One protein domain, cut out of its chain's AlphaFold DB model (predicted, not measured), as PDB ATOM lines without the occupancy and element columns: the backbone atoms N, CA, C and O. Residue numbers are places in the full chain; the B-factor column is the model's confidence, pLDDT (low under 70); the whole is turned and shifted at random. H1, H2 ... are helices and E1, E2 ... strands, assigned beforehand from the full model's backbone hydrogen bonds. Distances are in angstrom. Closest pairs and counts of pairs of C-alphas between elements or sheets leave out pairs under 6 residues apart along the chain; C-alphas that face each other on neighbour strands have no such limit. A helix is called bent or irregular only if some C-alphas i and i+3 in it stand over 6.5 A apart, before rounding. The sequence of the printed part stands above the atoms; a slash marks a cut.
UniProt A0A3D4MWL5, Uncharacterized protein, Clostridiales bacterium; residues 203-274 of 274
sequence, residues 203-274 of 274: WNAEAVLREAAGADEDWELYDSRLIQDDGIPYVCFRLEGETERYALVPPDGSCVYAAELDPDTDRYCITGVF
ATOM      1  N   TRP A 203     155.792 155.325 143.531       52.34
ATOM      2  CA  TRP A 203     156.191 156.739 143.598       52.34
ATOM      3  C   TRP A 203     155.162 157.603 144.340       52.34
ATOM      4  O   TRP A 203     155.535 158.535 145.052       52.34
ATOM      5  N   ASN A 204     153.876 157.250 144.262       62.78
ATOM      6  CA  ASN A 204     152.820 157.956 144.991       62.78
ATOM      7  C   ASN A 204     152.519 157.363 146.372       62.78
ATOM      8  O   ASN A 204     152.025 158.093 147.226       62.78
ATOM      9  N   ALA A 205     152.833 156.092 146.643       73.06
ATOM     10  CA  ALA A 205     152.440 155.474 147.908       73.06
ATOM     11  C   ALA A 205     153.089 156.122 149.140       73.06
ATOM     12  O   ALA A 205     152.414 156.287 150.153       73.06
ATOM     13  N   GLU A 206     154.353 156.558 149.061       76.50
ATOM     14  CA  GLU A 206     154.985 157.284 150.175       76.50
ATOM     15  C   GLU A 206     154.315 158.648 150.401       76.50
ATOM     16  O   GLU A 206     154.077 159.048 151.539       76.50
ATOM     17  N   ALA A 207     153.967 159.360 149.325       78.38
ATOM     18  CA  ALA A 207     153.274 160.642 149.424       78.38
ATOM     19  C   ALA A 207     151.862 160.478 150.016       78.38
ATOM     20  O   ALA A 207     151.498 161.216 150.931       78.38
ATOM     21  N   VAL A 208     151.111 159.476 149.547       83.38
ATOM     22  CA  VAL A 208     149.775 159.115 150.047       83.38
ATOM     23  C   VAL A 208     149.840 158.703 151.521       83.38
ATOM     24  O   VAL A 208     149.029 159.156 152.327       83.38
ATOM     25  N   LEU A 209     150.847 157.913 151.908       86.25
ATOM     26  CA  LEU A 209     151.084 157.550 153.304       86.25
ATOM     27  C   LEU A 209     151.396 158.775 154.164       86.25
ATOM     28  O   LEU A 209     150.801 158.932 155.224       86.25
ATOM     29  N   ARG A 210     152.294 159.660 153.724       85.69
ATOM     30  CA  ARG A 210     152.645 160.878 154.475       85.69
ATOM     31  C   ARG A 210     151.456 161.823 154.638       85.69
ATOM     32  O   ARG A 210     151.364 162.495 155.665       85.69
ATOM     33  N   GLU A 211     150.562 161.885 153.655       88.31
ATOM     34  CA  GLU A 211     149.314 162.646 153.759       88.31
ATOM     35  C   GLU A 211     148.357 162.030 154.791       88.31
ATOM     36  O   GLU A 211     147.790 162.766 155.597       88.31
ATOM     37  N   ALA A 212     148.218 160.700 154.810       87.25
ATOM     38  CA  ALA A 212     147.296 159.995 155.702       87.25
ATOM     39  C   ALA A 212     147.813 159.857 157.148       87.25
ATOM     40  O   ALA A 212     147.108 160.190 158.097       87.25
ATOM     41  N   ALA A 213     149.050 159.387 157.329       84.06
ATOM     42  CA  ALA A 213     149.656 159.111 158.634       84.06
ATOM     43  C   ALA A 213     150.319 160.344 159.279       84.06
ATOM     44  O   ALA A 213     150.563 160.367 160.484       84.06
ATOM     45  N   GLY A 214     150.561 161.400 158.494       81.19
ATOM     46  CA  GLY A 214     151.265 162.604 158.922       81.19
ATOM     47  C   GLY A 214     152.761 162.555 158.599       81.19
ATOM     48  O   GLY A 214     153.446 161.559 158.808       81.19
ATOM     49  N   ALA A 215     153.289 163.672 158.094       73.19
ATOM     50  CA  ALA A 215     154.640 163.744 157.529       73.19
ATOM     51  C   ALA A 215     155.796 163.570 158.535       73.19
ATOM     52  O   ALA A 215     156.935 163.410 158.096       73.19
ATOM     53  N   ASP A 216     155.511 163.628 159.840       78.88
ATOM     54  CA  ASP A 216     156.504 163.560 160.921       78.88
ATOM     55  C   ASP A 216     156.856 162.118 161.335       78.88
ATOM     56  O   ASP A 216     157.777 161.923 162.127       78.88
ATOM     57  N   GLU A 217     156.126 161.112 160.840       79.50
ATOM     58  CA  GLU A 217     156.434 159.705 161.097       79.50
ATOM     59  C   GLU A 217     157.481 159.177 160.099       79.50
ATOM     60  O   GLU A 217     157.354 159.332 158.880       79.50
ATOM     61  N   ASP A 218     158.520 158.531 160.631       83.94
ATOM     62  CA  ASP A 218     159.608 157.948 159.846       83.94
ATOM     63  C   ASP A 218     159.184 156.572 159.312       83.94
ATOM     64  O   ASP A 218     159.433 155.533 159.917       83.94
ATOM     65  N   TRP A 219     158.475 156.557 158.185       86.06
ATOM     66  CA  TRP A 219     158.065 155.327 157.507       86.06
ATOM     67  C   TRP A 219     159.151 154.828 156.549       86.06
ATOM     68  O   TRP A 219     159.593 155.546 155.652       86.06
ATOM     69  N   GLU A 220     159.544 153.567 156.702       81.75
ATOM     70  CA  GLU A 220     160.437 152.871 155.782       81.75
ATOM     71  C   GLU A 220     159.624 151.986 154.839       81.75
ATOM     72  O   GLU A 220     158.743 151.241 155.276       81.75
ATOM     73  N   LEU A 221     159.949 152.007 153.545       75.25
ATOM     74  CA  LEU A 221     159.434 151.007 152.613       75.25
ATOM     75  C   LEU A 221     159.875 149.615 153.086       75.25
ATOM     76  O   LEU A 221     161.071 149.322 153.139       75.25
ATOM     77  N   TYR A 222     158.906 148.772 153.435       74.44
ATOM     78  CA  TYR A 222     159.152 147.426 153.941       74.44
ATOM     79  C   TYR A 222     159.016 146.381 152.834       74.44
ATOM     80  O   TYR A 222     159.891 145.531 152.674       74.44
ATOM     81  N   ASP A 223     157.941 146.470 152.057       68.69
ATOM     82  CA  ASP A 223     157.681 145.629 150.893       68.69
ATOM     83  C   ASP A 223     156.876 146.443 149.881       68.69
ATOM     84  O   ASP A 223     155.819 146.958 150.213       68.69
ATOM     85  N   SER A 224     157.345 146.601 148.649       64.62
ATOM     86  CA  SER A 224     156.604 147.344 147.626       64.62
ATOM     87  C   SER A 224     155.442 146.555 147.017       64.62
ATOM     88  O   SER A 224     154.669 147.122 146.248       64.62
ATOM     89  N   ARG A 225     155.326 145.255 147.319       59.53
ATOM     90  CA  ARG A 225     154.499 144.303 146.564       59.53
ATOM     91  C   ARG A 225     153.826 143.267 147.459       59.53
ATOM     92  O   ARG A 225     153.714 142.090 147.107       59.53
ATOM     93  N   LEU A 226     153.329 143.699 148.610       64.06
ATOM     94  CA  LEU A 226     152.568 142.828 149.487       64.06
ATOM     95  C   LEU A 226     151.224 142.463 148.842       64.06
ATOM     96  O   LEU A 226     150.300 143.270 148.824       64.06
ATOM     97  N   ILE A 227     151.082 141.231 148.357       63.09
ATOM     98  CA  ILE A 227     149.797 140.716 147.869       63.09
ATOM     99  C   ILE A 227     149.008 140.145 149.052       63.09
ATOM    100  O   ILE A 227     149.433 139.178 149.687       63.09
ATOM    101  N   GLN A 228     147.859 140.750 149.345       68.44
ATOM    102  CA  GLN A 228     146.901 140.249 150.334       68.44
ATOM    103  C   GLN A 228     146.037 139.116 149.742       68.44
ATOM    104  O   GLN A 228     146.077 138.823 148.547       68.44
ATOM    105  N   ASP A 229     145.219 138.467 150.577       64.25
ATOM    106  CA  ASP A 229     144.312 137.391 150.137       64.25
ATOM    107  C   ASP A 229     143.262 137.862 149.100       64.25
ATOM    108  O   ASP A 229     142.667 137.038 148.404       64.25
ATOM    109  N   ASP A 230     143.025 139.172 148.987       65.75
ATOM    110  CA  ASP A 230     142.134 139.782 147.992       65.75
ATOM    111  C   ASP A 230     142.740 139.830 146.574       65.75
ATOM    112  O   ASP A 230     142.035 140.148 145.614       65.75
ATOM    113  N   GLY A 231     144.022 139.480 146.427       62.19
ATOM    114  CA  GLY A 231     144.748 139.527 145.161       62.19
ATOM    115  C   GLY A 231     145.135 140.939 144.717       62.19
ATOM    116  O   GLY A 231     145.632 141.098 143.601       62.19
ATOM    117  N   ILE A 232     144.923 141.952 145.562       65.94
ATOM    118  CA  ILE A 232     145.346 143.328 145.314       65.94
ATOM    119  C   ILE A 232     146.792 143.475 145.819       65.94
ATOM    120  O   ILE A 232     147.100 143.058 146.939       65.94
ATOM    121  N   PRO A 233     147.711 144.027 145.009       66.00
ATOM    122  CA  PRO A 233     149.062 144.328 145.464       66.00
ATOM    123  C   PRO A 233     149.069 145.617 146.293       66.00
ATOM    124  O   PRO A 233     148.508 146.618 145.871       66.00
ATOM    125  N   TYR A 234     149.725 145.614 147.448       76.94
ATOM    126  CA  TYR A 234     149.879 146.777 148.321       76.94
ATOM    127  C   TYR A 234     151.354 147.147 148.475       76.94
ATOM    128  O   TYR A 234     152.215 146.278 148.606       76.94
ATOM    129  N   VAL A 235     151.636 148.445 148.568       78.81
ATOM    130  CA  VAL A 235     152.911 148.954 149.076       78.81
ATOM    131  C   VAL A 235     152.835 148.964 150.600       78.81
ATOM    132  O   VAL A 235     152.040 149.687 151.196       78.81
ATOM    133  N   CYS A 236     153.643 148.126 151.229       84.12
ATOM    134  CA  CYS A 236     153.787 147.983 152.665       84.12
ATOM    135  C   CYS A 236     154.949 148.842 153.176       84.12
ATOM    136  O   CYS A 236     156.113 148.649 152.815       84.12
ATOM    137  N   PHE A 237     154.637 149.756 154.081       85.88
ATOM    138  CA  PHE A 237     155.610 150.508 154.858       85.88
ATOM    139  C   PHE A 237     155.630 149.989 156.289       85.88
ATOM    140  O   PHE A 237     154.612 149.537 156.810       85.88
ATOM    141  N   ARG A 238     156.783 150.087 156.941       88.31
ATOM    142  CA  ARG A 238     156.956 149.824 158.369       88.31
ATOM    143  C   ARG A 238     157.426 151.101 159.046       88.31
ATOM    144  O   ARG A 238     158.317 151.774 158.533       88.31
ATOM    145  N   LEU A 239     156.860 151.408 160.204       85.50
ATOM    146  CA  LEU A 239     157.289 152.556 160.996       85.50
ATOM    147  C   LEU A 239     158.680 152.292 161.605       85.50
ATOM    148  O   LEU A 239     158.893 151.262 162.251       85.50
ATOM    149  N   GLU A 240     159.641 153.192 161.389       79.25
ATOM    150  CA  GLU A 240     161.013 153.056 161.883       79.25
ATOM    151  C   GLU A 240     161.023 152.947 163.416       79.25
ATOM    152  O   GLU A 240     160.368 153.698 164.137       79.25
ATOM    153  N   GLY A 241     161.775 151.974 163.935       73.44
ATOM    154  CA  GLY A 241     161.883 151.730 165.375       73.44
ATOM    155  C   GLY A 241     160.743 150.910 165.988       73.44
ATOM    156  O   GLY A 241     160.879 150.492 167.141       73.44
ATOM    157  N   GLU A 242     159.685 150.597 165.236       71.06
ATOM    158  CA  GLU A 242     158.601 149.715 165.676       71.06
ATOM    159  C   GLU A 242     158.569 148.408 164.871       71.06
ATOM    160  O   GLU A 242     158.692 148.379 163.649       71.06
ATOM    161  N   THR A 243     158.431 147.276 165.565       66.31
ATOM    162  CA  THR A 243     158.500 145.944 164.940       66.31
ATOM    163  C   THR A 243     157.166 145.430 164.409       66.31
ATOM    164  O   THR A 243     157.165 144.407 163.735       66.31
ATOM    165  N   GLU A 244     156.046 146.094 164.713       71.81
ATOM    166  CA  GLU A 244     154.704 145.515 164.515       71.81
ATOM    167  C   GLU A 244     153.698 146.452 163.830       71.81
ATOM    168  O   GLU A 244     152.569 146.038 163.581       71.81
ATOM    169  N   ARG A 245     154.080 147.690 163.482       85.38
ATOM    170  CA  ARG A 245     153.181 148.630 162.797       85.38
ATOM    171  C   ARG A 245     153.527 148.761 161.326       85.38
ATOM    172  O   ARG A 245     154.615 149.218 160.968       85.38
ATOM    173  N   TYR A 246     152.550 148.408 160.500       90.62
ATOM    174  CA  TYR A 246     152.645 148.470 159.055       90.62
ATOM    175  C   TYR A 246     151.540 149.346 158.473       90.62
ATOM    176  O   TYR A 246     150.442 149.436 159.025       90.62
ATOM    177  N   ALA A 247     151.838 149.978 157.346       90.94
ATOM    178  CA  ALA A 247     150.872 150.707 156.545       90.94
ATOM    179  C   ALA A 247     150.821 150.098 155.147       90.94
ATOM    180  O   ALA A 247     151.862 149.918 154.521       90.94
ATOM    181  N   LEU A 248     149.625 149.772 154.665       89.62
ATOM    182  CA  LEU A 248     149.406 149.202 153.341       89.62
ATOM    183  C   LEU A 248     148.721 150.237 152.458       89.62
ATOM    184  O   LEU A 248     147.634 150.713 152.786       89.62
ATOM    185  N   VAL A 249     149.348 150.557 151.334       85.81
ATOM    186  CA  VAL A 249     148.822 151.491 150.338       85.81
ATOM    187  C   VAL A 249     148.470 150.701 149.073       85.81
ATOM    188  O   VAL A 249     149.361 150.087 148.487       85.81
ATOM    189  N   PRO A 250     147.194 150.655 148.656       77.56
ATOM    190  CA  PRO A 250     146.778 150.000 147.428       77.56
ATOM    191  C   PRO A 250     147.274 150.775 146.195       77.56
ATOM    192  O   PRO A 250     147.628 151.953 146.298       77.56
ATOM    193  N   PRO A 251     147.249 150.153 145.004       68.12
ATOM    194  CA  PRO A 251     147.809 150.718 143.777       68.12
ATOM    195  C   PRO A 251     147.147 152.018 143.341       68.12
ATOM    196  O   PRO A 251     147.778 152.875 142.735       68.12
ATOM    197  N   ASP A 252     145.857 152.141 143.636       69.56
ATOM    198  CA  ASP A 252     145.037 153.295 143.291       69.56
ATOM    199  C   ASP A 252     145.199 154.462 144.280       69.56
ATOM    200  O   ASP A 252     144.602 155.519 144.079       69.56
ATOM    201  N   GLY A 253     145.971 154.275 145.361       73.06
ATOM    202  CA  GLY A 253     146.143 155.264 146.422       73.06
ATOM    203  C   GLY A 253     144.837 155.648 147.126       73.06
ATOM    204  O   GLY A 253     144.778 156.692 147.771       73.06
ATOM    205  N   SER A 254     143.777 154.843 146.999       78.12
ATOM    206  CA  SER A 254     142.430 155.199 147.462       78.12
ATOM    207  C   SER A 254     142.307 155.306 148.982       78.12
ATOM    208  O   SER A 254     141.419 156.002 149.482       78.12
ATOM    209  N   CYS A 255     143.159 154.597 149.723       84.06
ATOM    210  CA  CYS A 255     143.099 154.498 151.176       84.06
ATOM    211  C   CYS A 255     144.442 154.026 151.748       84.06
ATOM    212  O   CYS A 255     145.162 153.305 151.071       84.06
ATOM    213  N   VAL A 256     144.775 154.367 152.994       89.81
ATOM    214  CA  VAL A 256     145.958 153.818 153.679       89.81
ATOM    215  C   VAL A 256     145.484 152.969 154.845       89.81
ATOM    216  O   VAL A 256     144.802 153.458 155.745       89.81
ATOM    217  N   TYR A 257     145.839 151.690 154.839       91.56
ATOM    218  CA  TYR A 257     145.412 150.741 155.860       91.56
ATOM    219  C   TYR A 257     146.491 150.562 156.917       91.56
ATOM    220  O   TYR A 257     147.639 150.281 156.587       91.56
ATOM    221  N   ALA A 258     146.119 150.654 158.190       92.25
ATOM    222  CA  ALA A 258     146.963 150.162 159.270       92.25
ATOM    223  C   ALA A 258     146.893 148.632 159.290       92.25
ATOM    224  O   ALA A 258     145.804 148.058 159.196       92.25
ATOM    225  N   ALA A 259     148.041 147.975 159.411       91.38
ATOM    226  CA  ALA A 259     148.141 146.526 159.447       91.38
ATOM    227  C   ALA A 259     149.146 146.041 160.495       91.38
ATOM    228  O   ALA A 259     150.115 146.723 160.831       91.38
ATOM    229  N   GLU A 260     148.909 144.825 160.977       89.94
ATOM    230  CA  GLU A 260     149.816 144.069 161.840       89.94
ATOM    231  C   GLU A 260     150.179 142.750 161.153       89.94
ATOM    232  O   GLU A 260     149.342 142.147 160.475       89.94
ATOM    233  N   LEU A 261     151.422 142.299 161.315       85.19
ATOM    234  CA  LEU A 261     151.867 141.000 160.815       85.19
ATOM    235  C   LEU A 261     151.470 139.905 161.811       85.19
ATOM    236  O   LEU A 261     151.951 139.894 162.942       85.19
ATOM    237  N   ASP A 262     150.620 138.971 161.390       81.75
ATOM    238  CA  ASP A 262     150.301 137.770 162.157       81.75
ATOM    239  C   ASP A 262     151.520 136.828 162.155       81.75
ATOM    240  O   ASP A 262     151.867 136.280 161.104       81.75
ATOM    241  N   PRO A 263     152.172 136.597 163.308       75.94
ATOM    242  CA  PRO A 263     153.381 135.782 163.381       75.94
ATOM    243  C   PRO A 263     153.129 134.289 163.128       75.94
ATOM    244  O   PRO A 263     154.077 133.560 162.831       75.94
ATOM    245  N   ASP A 264     151.885 133.818 163.259       78.81
ATOM    246  CA  ASP A 264     151.536 132.410 163.074       78.81
ATOM    247  C   ASP A 264     151.278 132.075 161.601       78.81
ATOM    248  O   ASP A 264     151.472 130.930 161.176       78.81
ATOM    249  N   THR A 265     150.840 133.062 160.818       77.56
ATOM    250  CA  THR A 265     150.487 132.876 159.406       77.56
ATOM    251  C   THR A 265     151.392 133.632 158.436       77.56
ATOM    252  O   THR A 265     151.346 133.340 157.242       77.56
ATOM    253  N   ASP A 266     152.233 134.541 158.940       72.06
ATOM    254  CA  ASP A 266     153.051 135.483 158.163       72.06
ATOM    255  C   ASP A 266     152.187 136.343 157.216       72.06
ATOM    256  O   ASP A 266     152.572 136.675 156.093       72.06
ATOM    257  N   ARG A 267     150.959 136.656 157.654       78.44
ATOM    258  CA  ARG A 267     149.969 137.435 156.899       78.44
ATOM    259  C   ARG A 267     149.714 138.771 157.562       78.44
ATOM    260  O   ARG A 267     149.600 138.864 158.779       78.44
ATOM    261  N   TYR A 268     149.529 139.798 156.749       84.06
ATOM    262  CA  TYR A 268     149.168 141.116 157.248       84.06
ATOM    263  C   TYR A 268     147.665 141.196 157.460       84.06
ATOM    264  O   TYR A 268     146.882 141.024 156.527       84.06
ATOM    265  N   CYS A 269     147.263 141.491 158.685       87.00
ATOM    266  CA  CYS A 269     145.876 141.718 159.044       87.00
ATOM    267  C   CYS A 269     145.618 143.224 159.073       87.00
ATOM    268  O   CYS A 269     146.247 143.938 159.850       87.00
ATOM    269  N   ILE A 270     144.686 143.705 158.246       89.38
ATOM    270  CA  ILE A 270     144.239 145.101 158.294       89.38
ATOM    271  C   ILE A 270     143.522 145.335 159.628       89.38
ATOM    272  O   ILE A 270     142.494 144.716 159.917       89.38
ATOM    273  N   THR A 271     144.068 146.231 160.446       90.56
ATOM    274  CA  THR A 271     143.548 146.588 161.773       90.56
ATOM    275  C   THR A 271     142.782 147.907 161.762       90.56
ATOM    276  O   THR A 271     141.991 148.171 162.671       90.56
ATOM    277  N   GLY A 272     142.955 148.718 160.718       90.06
ATOM    278  CA  GLY A 272     142.248 149.980 160.558       90.06
ATOM    279  C   GLY A 272     142.612 150.718 159.277       90.06
ATOM    280  O   GLY A 272     143.271 150.187 158.388       90.06
ATOM    281  N   VAL A 273     142.167 151.965 159.213       91.81
ATOM    282  CA  VAL A 273     142.480 152.939 158.165       91.81
ATOM    283  C   VAL A 273     143.101 154.147 158.864       91.81
ATOM    284  O   VAL A 273     142.644 154.485 159.962       91.81
ATOM    285  N   PHE A 274     144.147 154.732 158.277       86.00
ATOM    286  CA  PHE A 274     144.750 155.978 158.761       86.00
ATOM    287  C   PHE A 274     143.813 157.174 158.551       86.00
ATOM    288  O   PHE A 274     143.151 157.236 157.489       86.00
TER     289      PHE A 274
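This is residues 203 to 274 of the 274 residues of an uncharacterized protein of Clostridiales bacterium (UniProt A0A3D4MWL5). A strongly twisted, curled sheet of five antiparallel strands has one helix, H1, packed over one face, making two layers. The strands form a meander, E1 E2 E3 E4 E5, each beside the one before. The printed part, 72 residues with H1 first, is mixed in class and compact: radius of gyration of the C-alphas 11.1 A, spans 32 by 27 by 19 A.

E1, residues 219 to 227, 19.4 A long, bends by 57 degrees at 224. E2 is 233 to 239, 19.4 A; E3 246 to 249, 10.0 A; E4 257 to 262, 15.2 A; E5 267 to 273, 17.3 A, ending at C-alpha (142.480, 152.939, 158.165). H1, 203 to 213, 16.6 A, begins at C-alpha (156.191, 156.739, 143.598); it is only just irregular, C-alphas 203 and 206 being 6.7 A apart.

Successive strands form hairpins, within hydrogen-bond range at N 222 and O 236, 2.9 A; N 237 and O 247, 2.8 A; N 248 and O 257, 2.8 A; N 262 and O 267, 2.8 A. H1 is on the sheet, height 8.6 A, slantwise to E2 at 53 degrees on the local plane. Its closest C-alphas to E3 are Ala 205 and Val 249, 5.9 A. In H1, 6 of 7 O i to N i+4 pairs are within range.

The farthest C-alphas, Ala 215 and Asp 264, are 32.0 A apart. The printed part has no cut and no long link. Its mean pLDDT is 78.6, under 70 at 203 to 204, 223 to 233, 243 and 251 to 252.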